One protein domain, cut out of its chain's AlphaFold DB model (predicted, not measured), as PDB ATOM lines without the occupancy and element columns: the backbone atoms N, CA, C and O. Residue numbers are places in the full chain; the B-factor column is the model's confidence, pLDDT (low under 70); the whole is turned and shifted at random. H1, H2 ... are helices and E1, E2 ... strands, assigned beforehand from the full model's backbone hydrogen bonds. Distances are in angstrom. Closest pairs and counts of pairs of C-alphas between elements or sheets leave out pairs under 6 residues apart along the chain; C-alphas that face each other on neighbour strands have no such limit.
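Overview. This is residues 2 to 92 of the 223 residues of an uncharacterized protein of Flavonifractor plautii (UniProt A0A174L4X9). Two small antiparallel sheets stand as a loose V, with E1 of the smaller sheet nearest to E7 of the larger one and the wider opening between E3 and E4. The long link of residues 38 to 50 joins the strands at this wider side, and the short helix H1 only grazes the smaller sheet. The 91 printed residues hold seven named strands and one named helix in the order E1 E2 E3 E4 E5 H1 E6 E7, and the sheets run E4 - E5 - E6 - E7 and E1 - E2 - E3. The class is mostly strand, though under half of the residues are in named elements. The whole is compact, with a radius of gyration of the C-alphas of 13.5 A, and spans 46 by 33 by 22 A.

Arrangement. The larger sheet has E4, residues 51 to 57, beside E5, residues 62 to 67, then E6, residues 77 to 81, and E7, residues 84 to 88; it is twisted. E4 and E5 form a hairpin, antiparallel at 159 degrees, with N 54 and O 64 2.8 A apart. E5 and E6 are antiparallel at 162 degrees, with N 65 and O 78 2.8 A apart. E6 and E7 form a hairpin at 162 degrees, with N 88 and O 77 2.8 A apart. The smaller sheet is a meander, each strand the antiparallel neighbour of the one before: E1, residues 8 to 12, E2, residues 23 to 27, and E3, residues 35 to 37. Across the E1 and E2 hairpin N 10 and O 25 are 2.8 A apart, and across the E2 and E3 hairpin N 26 and O 35 are 2.8 A apart. The closest C-alphas of E1 and E7 are those of Leu 11 and Ala 86, 7.4 A apart. The closest of E3 and E4 are those of Leu 37 and Val 51, 7.1 A apart. E2 and E5 are apart. H1, residues 69 to 72, is only just on the smaller sheet, with 5 pairs of C-alphas within 10 A, and grazes it with residue 72. H1 is too short for an O i to N i+4 pair, and its one O i to N i+3 pair is not within hydrogen-bond range.

Along the chain. E4 is 17.6 A long and begins at C-alpha 51, (31.895, 16.743, -25.543). E5 is 16.7 A, E6 13.0 A and E7 13.4 A, ending at C-alpha 88, (21.418, 23.695, -29.914). E1, 13.2 A, begins at C-alpha 8, (33.227, 27.044, -35.126). E2 is 13.0 A, E3 6.3 A and H1 5.1 A.

Size, cuts and confidence. The two C-alphas farthest apart, those of Cys 2 and Glu 59, are 47.2 A apart. The printed part has no cut. The link E3 to E4 is long, 13 residues. The mean pLDDT of the printed part is 82.9; residues 2 to 6 and 13 to 21 are under 70.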
ATOM      1  N   CYS A   2      36.291  42.117 -39.974       32.94
ATOM      2  CA  CYS A   2      36.650  42.194 -38.545       32.94
ATOM      3  C   CYS A   2      35.683  41.738 -37.424       32.94
ATOM      4  O   CYS A   2      34.863  42.519 -36.959       32.94
ATOM      5  N   ALA A   3      35.974  40.560 -36.849       29.89
ATOM      6  CA  ALA A   3      36.010  40.318 -35.398       29.89
ATOM      7  C   ALA A   3      37.123  39.290 -35.084       29.89
ATOM      8  O   ALA A   3      37.344  38.351 -35.848       29.89
ATOM      9  N   SER A   4      37.885  39.525 -34.018       40.97
ATOM     10  CA  SER A   4      38.963  38.672 -33.489       40.97
ATOM     11  C   SER A   4      38.430  37.328 -32.945       40.97
ATOM     12  O   SER A   4      37.322  37.323 -32.439       40.97
ATOM     13  N   GLY A   5      39.216  36.242 -33.071       50.59
ATOM     14  CA  GLY A   5      39.073  34.865 -32.539       50.59
ATOM     15  C   GLY A   5      37.671  34.266 -32.355       50.59
ATOM     16  O   GLY A   5      37.005  34.609 -31.388       50.59
ATOM     17  N   SER A   6      37.233  33.329 -33.204       65.94
ATOM     18  CA  SER A   6      35.991  32.583 -32.929       65.94
ATOM     19  C   SER A   6      36.102  31.140 -33.406       65.94
ATOM     20  O   SER A   6      36.412  30.911 -34.577       65.94
ATOM     21  N   ASP A   7      35.844  30.209 -32.495       82.69
ATOM     22  CA  ASP A   7      35.756  28.775 -32.757       82.69
ATOM     23  C   ASP A   7      34.433  28.455 -33.481       82.69
ATOM     24  O   ASP A   7      33.463  29.214 -33.382       82.69
ATOM     25  N   VAL A   8      34.385  27.379 -34.274       82.00
ATOM     26  CA  VAL A   8      33.227  27.044 -35.126       82.00
ATOM     27  C   VAL A   8      32.901  25.553 -35.059       82.00
ATOM     28  O   VAL A   8      33.794  24.708 -35.105       82.00
ATOM     29  N   LEU A   9      31.604  25.235 -35.019       85.75
ATOM     30  CA  LEU A   9      31.076  23.874 -35.096       85.75
ATOM     31  C   LEU A   9      30.369  23.629 -36.434       85.75
ATOM     32  O   LEU A   9      29.625  24.483 -36.919       85.75
ATOM     33  N   MET A  10      30.546  22.438 -37.000       85.19
ATOM     34  CA  MET A  10      29.774  21.938 -38.135       85.19
ATOM     35  C   MET A  10      29.253  20.534 -37.828       85.19
ATOM     36  O   MET A  10      30.007  19.650 -37.428       85.19
ATOM     37  N   LEU A  11      27.965  20.315 -38.075       82.88
ATOM     38  CA  LEU A  11      27.363  18.987 -38.071       82.88
ATOM     39  C   LEU A  11      27.320  18.443 -39.495       82.88
ATOM     40  O   LEU A  11      26.749  19.066 -40.388       82.88
ATOM     41  N   LEU A  12      27.906  17.267 -39.700       74.50
ATOM     42  CA  LEU A  12      27.729  16.494 -40.923       74.50
ATOM     43  C   LEU A  12      26.731  15.377 -40.658       74.50
ATOM     44  O   LEU A  12      27.025  14.426 -39.933       74.50
ATOM     45  N   THR A  13      25.572  15.497 -41.294       66.06
ATOM     46  CA  THR A  13      24.586  14.431 -41.430       66.06
ATOM     47  C   THR A  13      24.736  13.840 -42.833       66.06
ATOM     48  O   THR A  13      24.797  14.560 -43.832       66.06
ATOM     49  N   GLY A  14      24.902  12.520 -42.934       53.88
ATOM     50  CA  GLY A  14      25.221  11.883 -44.210       53.88
ATOM     51  C   GLY A  14      24.722  10.450 -44.317       53.88
ATOM     52  O   GLY A  14      25.120   9.580 -43.543       53.88
ATOM     53  N   CYS A  15      23.908  10.189 -45.344       43.25
ATOM     54  CA  CYS A  15      23.565   8.846 -45.807       43.25
ATOM     55  C   CYS A  15      24.732   8.261 -46.619       43.25
ATOM     56  O   CYS A  15      24.807   8.429 -47.837       43.25
ATOM     57  N   GLY A  16      25.658   7.578 -45.948       39.94
ATOM     58  CA  GLY A  16      26.619   6.676 -46.583       39.94
ATOM     59  C   GLY A  16      26.048   5.262 -46.640       39.94
ATOM     60  O   GLY A  16      25.410   4.817 -45.691       39.94
ATOM     61  N   SER A  17      26.293   4.536 -47.732       43.00
ATOM     62  CA  SER A  17      25.636   3.271 -48.097       43.00
ATOM     63  C   SER A  17      25.835   2.079 -47.145       43.00
ATOM     64  O   SER A  17      25.550   0.971 -47.572       43.00
ATOM     65  N   ASN A  18      26.340   2.262 -45.917       39.78
ATOM     66  CA  ASN A  18      26.417   1.214 -44.890       39.78
ATOM     67  C   ASN A  18      26.533   1.707 -43.423       39.78
ATOM     68  O   ASN A  18      26.787   0.880 -42.554       39.78
ATOM     69  N   SER A  19      26.363   3.000 -43.110       43.62
ATOM     70  CA  SER A  19      26.165   3.478 -41.723       43.62
ATOM     71  C   SER A  19      25.821   4.971 -41.710       43.62
ATOM     72  O   SER A  19      26.541   5.762 -42.327       43.62
ATOM     73  N   LEU A  20      24.765   5.366 -40.991       47.78
ATOM     74  CA  LEU A  20      24.520   6.760 -40.605       47.78
ATOM     75  C   LEU A  20      25.684   7.201 -39.716       47.78
ATOM     76  O   LEU A  20      25.765   6.835 -38.548       47.78
ATOM     77  N   SER A  21      26.646   7.929 -40.275       56.56
ATOM     78  CA  SER A  21      27.776   8.441 -39.498       56.56
ATOM     79  C   SER A  21      27.593   9.935 -39.313       56.56
ATOM     80  O   SER A  21      28.164  10.725 -40.063       56.56
ATOM     81  N   ASN A  22      26.800  10.316 -38.313       70.38
ATOM     82  CA  ASN A  22      26.792  11.695 -37.849       70.38
ATOM     83  C   ASN A  22      28.185  12.032 -37.305       70.38
ATOM     84  O   ASN A  22      28.816  11.242 -36.586       70.38
ATOM     85  N   ALA A  23      28.703  13.187 -37.700       78.06
ATOM     86  CA  ALA A  23      29.983  13.680 -37.230       78.06
ATOM     87  C   ALA A  23      29.839  15.125 -36.773       78.06
ATOM     88  O   ALA A  23      29.290  15.966 -37.484       78.06
ATOM     89  N   VAL A  24      30.378  15.396 -35.590       85.62
ATOM     90  CA  VAL A  24      30.596  16.748 -35.096       85.62
ATOM     91  C   VAL A  24      32.006  17.140 -35.508       85.62
ATOM     92  O   VAL A  24      32.969  16.482 -35.110       85.62
ATOM     93  N   LEU A  25      32.129  18.166 -36.342       86.50
ATOM     94  CA  LEU A  25      33.408  18.769 -36.678       86.50
ATOM     95  C   LEU A  25      33.568  20.084 -35.933       86.50
ATOM     96  O   LEU A  25      32.649  20.901 -35.876       86.50
ATOM     97  N   TYR A  26      34.761  20.284 -35.405       87.94
ATOM     98  CA  TYR A  26      35.155  21.468 -34.675       87.94
ATOM     99  C   TYR A  26      36.363  22.109 -35.343       87.94
ATOM    100  O   TYR A  26      37.237  21.421 -35.876       87.94
ATOM    101  N   SER A  27      36.398  23.433 -35.307       87.19
ATOM    102  CA  SER A  27      37.534  24.217 -35.748       87.19
ATOM    103  C   SER A  27      37.820  25.337 -34.756       87.19
ATOM    104  O   SER A  27      37.014  26.255 -34.600       87.19
ATOM    105  N   GLY A  28      39.001  25.283 -34.140       84.19
ATOM    106  CA  GLY A  28      39.528  26.358 -33.292       84.19
ATOM    107  C   GLY A  28      40.239  27.476 -34.070       84.19
ATOM    108  O   GLY A  28      40.824  28.384 -33.485       84.19
ATOM    109  N   ASP A  29      40.258  27.401 -35.404       84.88
ATOM    110  CA  ASP A  29      40.992  28.316 -36.285       84.88
ATOM    111  C   ASP A  29      40.113  28.882 -37.416       84.88
ATOM    112  O   ASP A  29      40.592  29.217 -38.496       84.88
ATOM    113  N   ARG A  30      38.811  29.064 -37.144       80.81
ATOM    114  CA  ARG A  30      37.810  29.641 -38.070       80.81
ATOM    115  C   ARG A  30      37.601  28.850 -39.366       80.81
ATOM    116  O   ARG A  30      37.284  29.417 -40.414       80.81
ATOM    117  N   GLY A  31      37.731  27.540 -39.284       83.38
ATOM    118  CA  GLY A  31      37.500  26.598 -40.367       83.38
ATOM    119  C   GLY A  31      38.718  26.354 -41.254       83.38
ATOM    120  O   GLY A  31      38.541  25.772 -42.329       83.38
ATOM    121  N   GLU A  32      39.919  26.787 -40.850       85.25
ATOM    122  CA  GLU A  32      41.162  26.472 -41.568       85.25
ATOM    123  C   GLU A  32      41.522  24.989 -41.405       85.25
ATOM    124  O   GLU A  32      41.858  24.316 -42.384       85.25
ATOM    125  N   THR A  33      41.373  24.454 -40.193       87.25
ATOM    126  CA  THR A  33      41.486  23.036 -39.872       87.25
ATOM    127  C   THR A  33      40.243  22.542 -39.146       87.25
ATOM    128  O   THR A  33      39.569  23.277 -38.425       87.25
ATOM    129  N   TRP A  34      39.917  21.274 -39.386       87.06
ATOM    130  CA  TRP A  34      38.747  20.622 -38.818       87.06
ATOM    131  C   TRP A  34      39.167  19.332 -38.140       87.06
ATOM    132  O   TRP A  34      39.828  18.486 -38.750       87.06
ATOM    133  N   GLU A  35      38.733  19.161 -36.901       89.38
ATOM    134  CA  GLU A  35      38.847  17.909 -36.171       89.38
ATOM    135  C   GLU A  35      37.468  17.328 -35.887       89.38
ATOM    136  O   GLU A  35      36.483  18.046 -35.727       89.38
ATOM    137  N   ARG A  36      37.386  15.999 -35.850       89.69
ATOM    138  CA  ARG A  36      36.155  15.311 -35.474       89.69
ATOM    139  C   ARG A  36      36.113  15.178 -33.960       89.69
ATOM    140  O   ARG A  36      36.973  14.506 -33.392       89.69
ATOM    141  N   LEU A  37      35.083  15.737 -33.335       90.38
ATOM    142  CA  LEU A  37      34.815  15.496 -31.925       90.38
ATOM    143  C   LEU A  37      34.207  14.100 -31.753       90.38
ATOM    144  O   LEU A  37      33.285  13.704 -32.474       90.38
ATOM    145  N   ALA A  38      34.752  13.343 -30.806       89.06
ATOM    146  CA  ALA A  38      34.182  12.068 -30.399       89.06
ATOM    147  C   ALA A  38      32.984  12.320 -29.477       89.06
ATOM    148  O   ALA A  38      33.076  13.122 -28.551       89.06
ATOM    149  N   LEU A  39      31.879  11.615 -29.724       91.06
ATOM    150  CA  LEU A  39      30.778  11.538 -28.769       91.06
ATOM    151  C   LEU A  39      31.139  10.446 -27.751       91.06
ATOM    152  O   LEU A  39      31.318   9.294 -28.163       91.06
ATOM    153  N   PRO A  40      31.335  10.782 -26.466       90.25
ATOM    154  CA  PRO A  40      31.749   9.804 -25.468       90.25
ATOM    155  C   PRO A  40      30.629   8.795 -25.188       90.25
ATOM    156  O   PRO A  40      29.448   9.131 -25.240       90.25
ATOM    157  N   ALA A  41      31.007   7.554 -24.878       86.88
ATOM    158  CA  ALA A  41      30.066   6.492 -24.506       86.88
ATOM    159  C   ALA A  41      29.753   6.466 -22.999       86.88
ATOM    160  O   ALA A  41      28.870   5.737 -22.570       86.88
ATOM    161  N   ASP A  42      30.501   7.222 -22.192       88.94
ATOM    162  CA  ASP A  42      30.299   7.339 -20.753       88.94
ATOM    163  C   ASP A  42      30.709   8.735 -20.253       88.94
ATOM    164  O   ASP A  42      31.263   9.553 -20.990       88.94
ATOM    165  N   ALA A  43      30.427   9.023 -18.982       86.75
ATOM    166  CA  ALA A  43      30.735  10.311 -18.362       86.75
ATOM    167  C   ALA A  43      32.150  10.389 -17.740       86.75
ATOM    168  O   ALA A  43      32.430  11.309 -16.971       86.75
ATOM    169  N   SER A  44      33.059   9.442 -18.022       85.50
ATOM    170  CA  SER A  44      34.357   9.347 -17.328       85.50
ATOM    171  C   SER A  44      35.285  10.540 -17.583       85.50
ATOM    172  O   SER A  44      36.009  10.961 -16.678       85.50
ATOM    173  N   GLY A  45      35.230  11.123 -18.781       81.94
ATOM    174  CA  GLY A  45      36.030  12.279 -19.182       81.94
ATOM    175  C   GLY A  45      35.376  13.640 -18.924       81.94
ATOM    176  O   GLY A  45      35.861  14.649 -19.436       81.94
ATOM    177  N   TRP A  46      34.312  13.701 -18.106       87.06
ATOM    178  CA  TRP A  46      33.481  14.894 -17.861       87.06
ATOM    179  C   TRP A  46      34.254  16.218 -17.804       87.06
ATOM    180  O   TRP A  46      33.875  17.184 -18.446       87.06
ATOM    181  N   GLN A  47      35.354  16.304 -17.055       85.31
ATOM    182  CA  GLN A  47      36.039  17.588 -16.863       85.31
ATOM    183  C   GLN A  47      36.842  18.057 -18.086       85.31
ATOM    184  O   GLN A  47      36.983  19.266 -18.295       85.31
ATOM    185  N   THR A  48      37.385  17.127 -18.868       88.31
ATOM    186  CA  THR A  48      38.408  17.402 -19.888       88.31
ATOM    187  C   THR A  48      37.904  17.248 -21.308       88.31
ATOM    188  O   THR A  48      38.425  17.919 -22.196       88.31
ATOM    189  N   ASP A  49      36.905  16.399 -21.527       91.31
ATOM    190  CA  ASP A  49      36.461  16.057 -22.871       91.31
ATOM    191  C   ASP A  49      35.759  17.239 -23.535       91.31
ATOM    192  O   ASP A  49      35.055  18.014 -22.884       91.31
ATOM    193  N   ALA A  50      35.967  17.378 -24.845       92.19
ATOM    194  CA  ALA A  50      35.355  18.423 -25.664       92.19
ATOM    195  C   ALA A  50      33.824  18.308 -25.725       92.19
ATOM    196  O   ALA A  50      33.129  19.317 -25.831       92.19
ATOM    197  N   VAL A  51      33.315  17.080 -25.620       93.69
ATOM    198  CA  VAL A  51      31.895  16.743 -25.543       93.69
ATOM    199  C   VAL A  51      31.687  15.912 -24.283       93.69
ATOM    200  O   VAL A  51      32.476  15.011 -24.010       93.69
ATOM    201  N   ARG A  52      30.638  16.204 -23.519       94.00
ATOM    202  CA  ARG A  52      30.313  15.526 -22.259       94.00
ATOM    203  C   ARG A  52      28.976  14.815 -22.380       94.00
ATOM    204  O   ARG A  52      28.015  15.447 -22.801       94.00
ATOM    205  N   LEU A  53      28.897  13.542 -21.995       94.69
ATOM    206  CA  LEU A  53      27.615  12.841 -21.873       94.69
ATOM    207  C   LEU A  53      26.858  13.370 -20.646       94.69
ATOM    208  O   LEU A  53      27.391  13.330 -19.537       94.69
ATOM    209  N   LEU A  54      25.642  13.877 -20.860       95.62
ATOM    210  CA  LEU A  54      24.774  14.444 -19.821       95.62
ATOM    211  C   LEU A  54      23.711  13.447 -19.355       95.62
ATOM    212  O   LEU A  54      23.392  13.412 -18.171       95.62
ATOM    213  N   GLY A  55      23.184  12.636 -20.268       95.94
ATOM    214  CA  GLY A  55      22.177  11.616 -19.987       95.94
ATOM    215  C   GLY A  55      21.864  10.794 -21.233       95.94
ATOM    216  O   GLY A  55      22.183  11.208 -22.348       95.94
ATOM    217  N   GLU A  56      21.246   9.633 -21.050       96.94
ATOM    218  CA  GLU A  56      20.883   8.727 -22.140       96.94
ATOM    219  C   GLU A  56      19.601   7.948 -21.831       96.94
ATOM    220  O   GLU A  56      19.316   7.638 -20.674       96.94
ATOM    221  N   LEU A  57      18.862   7.600 -22.887       96.75
ATOM    222  CA  LEU A  57      17.829   6.561 -22.887       96.75
ATOM    223  C   LEU A  57      18.237   5.532 -23.956       96.75
ATOM    224  O   LEU A  57      17.828   5.645 -25.118       96.75
ATOM    225  N   PRO A  58      19.096   4.550 -23.609       92.62
ATOM    226  CA  PRO A  58      19.713   3.666 -24.597       92.62
ATOM    227  C   PRO A  58      18.704   2.813 -25.367       92.62
ATOM    228  O   PRO A  58      18.908   2.536 -26.547       92.62
ATOM    229  N   GLU A  59      17.604   2.421 -24.718       93.56
ATOM    230  CA  GLU A  59      16.533   1.623 -25.330       93.56
ATOM    231  C   GLU A  59      15.818   2.373 -26.466       93.56
ATOM    232  O   GLU A  59      15.326   1.745 -27.401       93.56
ATOM    233  N   ASN A  60      15.839   3.709 -26.425       93.56
ATOM    234  CA  ASN A  60      15.236   4.602 -27.415       93.56
ATOM    235  C   ASN A  60      16.275   5.199 -28.383       93.56
ATOM    236  O   ASN A  60      15.932   6.018 -29.232       93.56
ATOM    237  N   GLY A  61      17.556   4.827 -28.248       93.06
ATOM    238  CA  GLY A  61      18.639   5.392 -29.054       93.06
ATOM    239  C   GLY A  61      18.863   6.888 -28.811       93.06
ATOM    240  O   GLY A  61      19.239   7.597 -29.747       93.06
ATOM    241  N   ILE A  62      18.606   7.367 -27.587       96.00
ATOM    242  CA  ILE A  62      18.723   8.781 -27.206       96.00
ATOM    243  C   ILE A  62      19.965   9.004 -26.352       96.00
ATOM    244  O   ILE A  62      20.187   8.298 -25.365       96.00
ATOM    245  N   ALA A  63      20.727  10.044 -26.678       96.69
ATOM    246  CA  ALA A  63      21.783  10.571 -25.829       96.69
ATOM    247  C   ALA A  63      21.841  12.099 -25.911       96.69
ATOM    248  O   ALA A  63      21.779  12.696 -26.989       96.69
ATOM    249  N   LEU A  64      21.996  12.725 -24.750       97.44
ATOM    250  CA  LEU A  64      22.150  14.160 -24.592       97.44
ATOM    251  C   LEU A  64      23.591  14.474 -24.202       97.44
ATOM    252  O   LEU A  64      24.128  13.908 -23.246       97.44
ATOM    253  N   TYR A  65      24.197  15.424 -24.906       96.06
ATOM    254  CA  TYR A  65      25.561  15.865 -24.656       96.06
ATOM    255  C   TYR A  65      25.654  17.376 -24.486       96.06
ATOM    256  O   TYR A  65      24.857  18.130 -25.039       96.06
ATOM    257  N   GLY A  66      26.683  17.818 -23.769       94.88
ATOM    258  CA  GLY A  66      27.075  19.218 -23.666       94.88
ATOM    259  C   GLY A  66      28.419  19.462 -24.344       94.88
ATOM    260  O   GLY A  66      29.347  18.662 -24.194       94.88
ATOM    261  N   LEU A  67      28.549  20.574 -25.066       93.94
ATOM    262  CA  LEU A  67      29.855  21.081 -25.488       93.94
ATOM    263  C   LEU A  67      30.593  21.613 -24.262       93.94
ATOM    264  O   LEU A  67      29.995  22.251 -23.401       93.94
ATOM    265  N   ASN A  68      31.880  21.308 -24.130       92.38
ATOM    266  CA  ASN A  68      32.693  21.795 -23.022       92.38
ATOM    267  C   ASN A  68      33.344  23.128 -23.417       92.38
ATOM    268  O   ASN A  68      34.311  23.108 -24.192       92.38
ATOM    269  N   PRO A  69      32.922  24.272 -22.849       90.69
ATOM    270  CA  PRO A  69      33.443  25.573 -23.268       90.69
ATOM    271  C   PRO A  69      34.918  25.747 -22.903       90.69
ATOM    272  O   PRO A  69      35.651  26.464 -23.576       90.69
ATOM    273  N   LYS A  70      35.409  25.043 -21.870       89.19
ATOM    274  CA  LYS A  70      36.833  25.077 -21.494       89.19
ATOM    275  C   LYS A  70      37.725  24.380 -22.519       89.19
ATOM    276  O   LYS A  70      38.900  24.720 -22.612       89.19
ATOM    277  N   ALA A  71      37.189  23.391 -23.229       89.75
ATOM    278  CA  ALA A  71      37.923  22.626 -24.231       89.75
ATOM    279  C   ALA A  71      37.715  23.174 -25.650       89.75
ATOM    280  O   ALA A  71      38.637  23.123 -26.455       89.75
ATOM    281  N   THR A  72      36.522  23.695 -25.945       88.88
ATOM    282  CA  THR A  72      36.096  24.058 -27.308       88.88
ATOM    283  C   THR A  72      35.825  25.546 -27.510       88.88
ATOM    284  O   THR A  72      35.564  25.950 -28.630       88.88
ATOM    285  N   GLY A  73      35.778  26.359 -26.449       89.31
ATOM    286  CA  GLY A  73      35.331  27.754 -26.549       89.31
ATOM    287  C   GLY A  73      33.858  27.929 -26.947       89.31
ATOM    288  O   GLY A  73      33.415  29.060 -27.142       89.31
ATOM    289  N   LEU A  74      33.097  26.832 -27.053       88.94
ATOM    290  CA  LEU A  74      31.700  26.809 -27.467       88.94
ATOM    291  C   LEU A  74      30.799  26.309 -26.338       88.94
ATOM    292  O   LEU A  74      31.103  25.316 -25.673       88.94
ATOM    293  N   ASP A  75      29.662  26.980 -26.188       90.25
ATOM    294  CA  ASP A  75      28.506  26.505 -25.433       90.25
ATOM    295  C   ASP A  75      27.535  25.766 -26.364       90.25
ATOM    296  O   ASP A  75      27.597  25.888 -27.593       90.25
ATOM    297  N   GLY A  76      26.629  24.990 -25.774       93.19
ATOM    298  CA  GLY A  76      25.577  24.309 -26.515       93.19
ATOM    299  C   GLY A  76      25.325  22.885 -26.053       93.19
ATOM    300  O   GLY A  76      26.176  22.230 -25.439       93.19
ATOM    301  N   LEU A  77      24.153  22.390 -26.434       95.69
ATOM    302  CA  LEU A  77      23.772  20.991 -26.288       95.69
ATOM    303  C   LEU A  77      23.800  20.281 -27.642       95.69
ATOM    304  O   LEU A  77      23.494  20.874 -28.677       95.69
ATOM    305  N   LEU A  78      24.135  18.996 -27.629       95.88
ATOM    306  CA  LEU A  78      23.960  18.092 -28.761       95.88
ATOM    307  C   LEU A  78      22.948  17.020 -28.366       95.88
ATOM    308  O   LEU A  78      23.082  16.413 -27.305       95.88
ATOM    309  N   VAL A  79      21.975  16.756 -29.231       96.06
ATOM    310  CA  VAL A  79      20.980  15.696 -29.023       96.06
ATOM    311  C   VAL A  79      21.147  14.672 -30.126       96.06
ATOM    312  O   VAL A  79      21.046  15.014 -31.307       96.06
ATOM    313  N   ALA A  80      21.427  13.432 -29.737       93.75
ATOM    314  CA  ALA A  80      21.359  12.272 -30.606       93.75
ATOM    315  C   ALA A  80      20.059  11.518 -30.314       93.75
ATOM    316  O   ALA A  80      19.806  11.187 -29.159       93.75
ATOM    317  N   TRP A  81      19.262  11.240 -31.341       93.94
ATOM    318  CA  TRP A  81      18.020  10.479 -31.217       93.94
ATOM    319  C   TRP A  81      17.807   9.640 -32.475       93.94
ATOM    320  O   TRP A  81      17.731  10.181 -33.575       93.94
ATOM    321  N   ASP A  82      17.805   8.314 -32.314       89.12
ATOM    322  CA  ASP A  82      17.563   7.323 -33.376       89.12
ATOM    323  C   ASP A  82      18.364   7.586 -34.670       89.12
ATOM    324  O   ASP A  82      17.880   7.535 -35.800       89.12
ATOM    325  N   GLY A  83      19.645   7.928 -34.506       84.19
ATOM    326  CA  GLY A  83      20.546   8.194 -35.628       84.19
ATOM    327  C   GLY A  83      20.428   9.591 -36.248       84.19
ATOM    328  O   GLY A  83      21.165   9.879 -37.194       84.19
ATOM    329  N   VAL A  84      19.599  10.486 -35.709       88.81
ATOM    330  CA  VAL A  84      19.621  11.933 -35.982       88.81
ATOM    331  C   VAL A  84      20.502  12.625 -34.937       88.81
ATOM    332  O   VAL A  84      20.523  12.227 -33.777       88.81
ATOM    333  N   LEU A  85      21.275  13.637 -35.343       91.12
ATOM    334  CA  LEU A  85      22.103  14.449 -34.446       91.12
ATOM    335  C   LEU A  85      21.881  15.932 -34.745       91.12
ATOM    336  O   LEU A  85      22.087  16.365 -35.881       91.12
ATOM    337  N   ALA A  86      21.528  16.705 -33.723       92.62
ATOM    338  CA  ALA A  86      21.366  18.154 -33.806       92.62
ATOM    339  C   ALA A  86      22.167  18.884 -32.723       92.62
ATOM    340  O   ALA A  86      22.531  18.304 -31.701       92.62
ATOM    341  N   CYS A  87      22.448  20.163 -32.974       93.31
ATOM    342  CA  CYS A  87      23.144  21.061 -32.060       93.31
ATOM    343  C   CYS A  87      22.244  22.248 -31.743       93.31
ATOM    344  O   CYS A  87      21.713  22.890 -32.648       93.31
ATOM    345  N   PHE A  88      22.169  22.578 -30.462       94.31
ATOM    346  CA  PHE A  88      21.418  23.695 -29.914       94.31
ATOM    347  C   PHE A  88      22.402  24.636 -29.206       94.31
ATOM    348  O   PHE A  88      22.621  24.509 -28.000       94.31
ATOM    349  N   PRO A  89      23.056  25.549 -29.951       90.56
ATOM    350  CA  PRO A  89      24.161  26.366 -29.437       90.56
ATOM    351  C   PRO A  89      23.720  27.445 -28.439       90.56
ATOM    352  O   PRO A  89      24.556  28.043 -27.776       90.56
ATOM    353  N   SER A  90      22.418  27.726 -28.351       89.56
ATOM    354  CA  SER A  90      21.850  28.671 -27.385       89.56
ATOM    355  C   SER A  90      21.491  28.029 -26.046       89.56
ATOM    356  O   SER A  90      21.114  28.753 -25.129       89.56
ATOM    357  N   LEU A  91      21.551  26.697 -25.937       92.75
ATOM    358  CA  LEU A  91      21.193  25.980 -24.718       92.75
ATOM    359  C   LEU A  91      22.424  25.715 -23.860       92.75
ATOM    360  O   LEU A  91      23.494  25.375 -24.366       92.75
ATOM    361  N   SER A  92      22.237  25.820 -22.551       87.50
ATOM    362  CA  SER A  92      23.311  25.733 -21.566       87.50
ATOM    363  C   SER A  92      23.045  24.628 -20.549       87.50
ATOM    364  O   SER A  92      21.923  24.138 -20.402       87.50
TER     365      SER A  92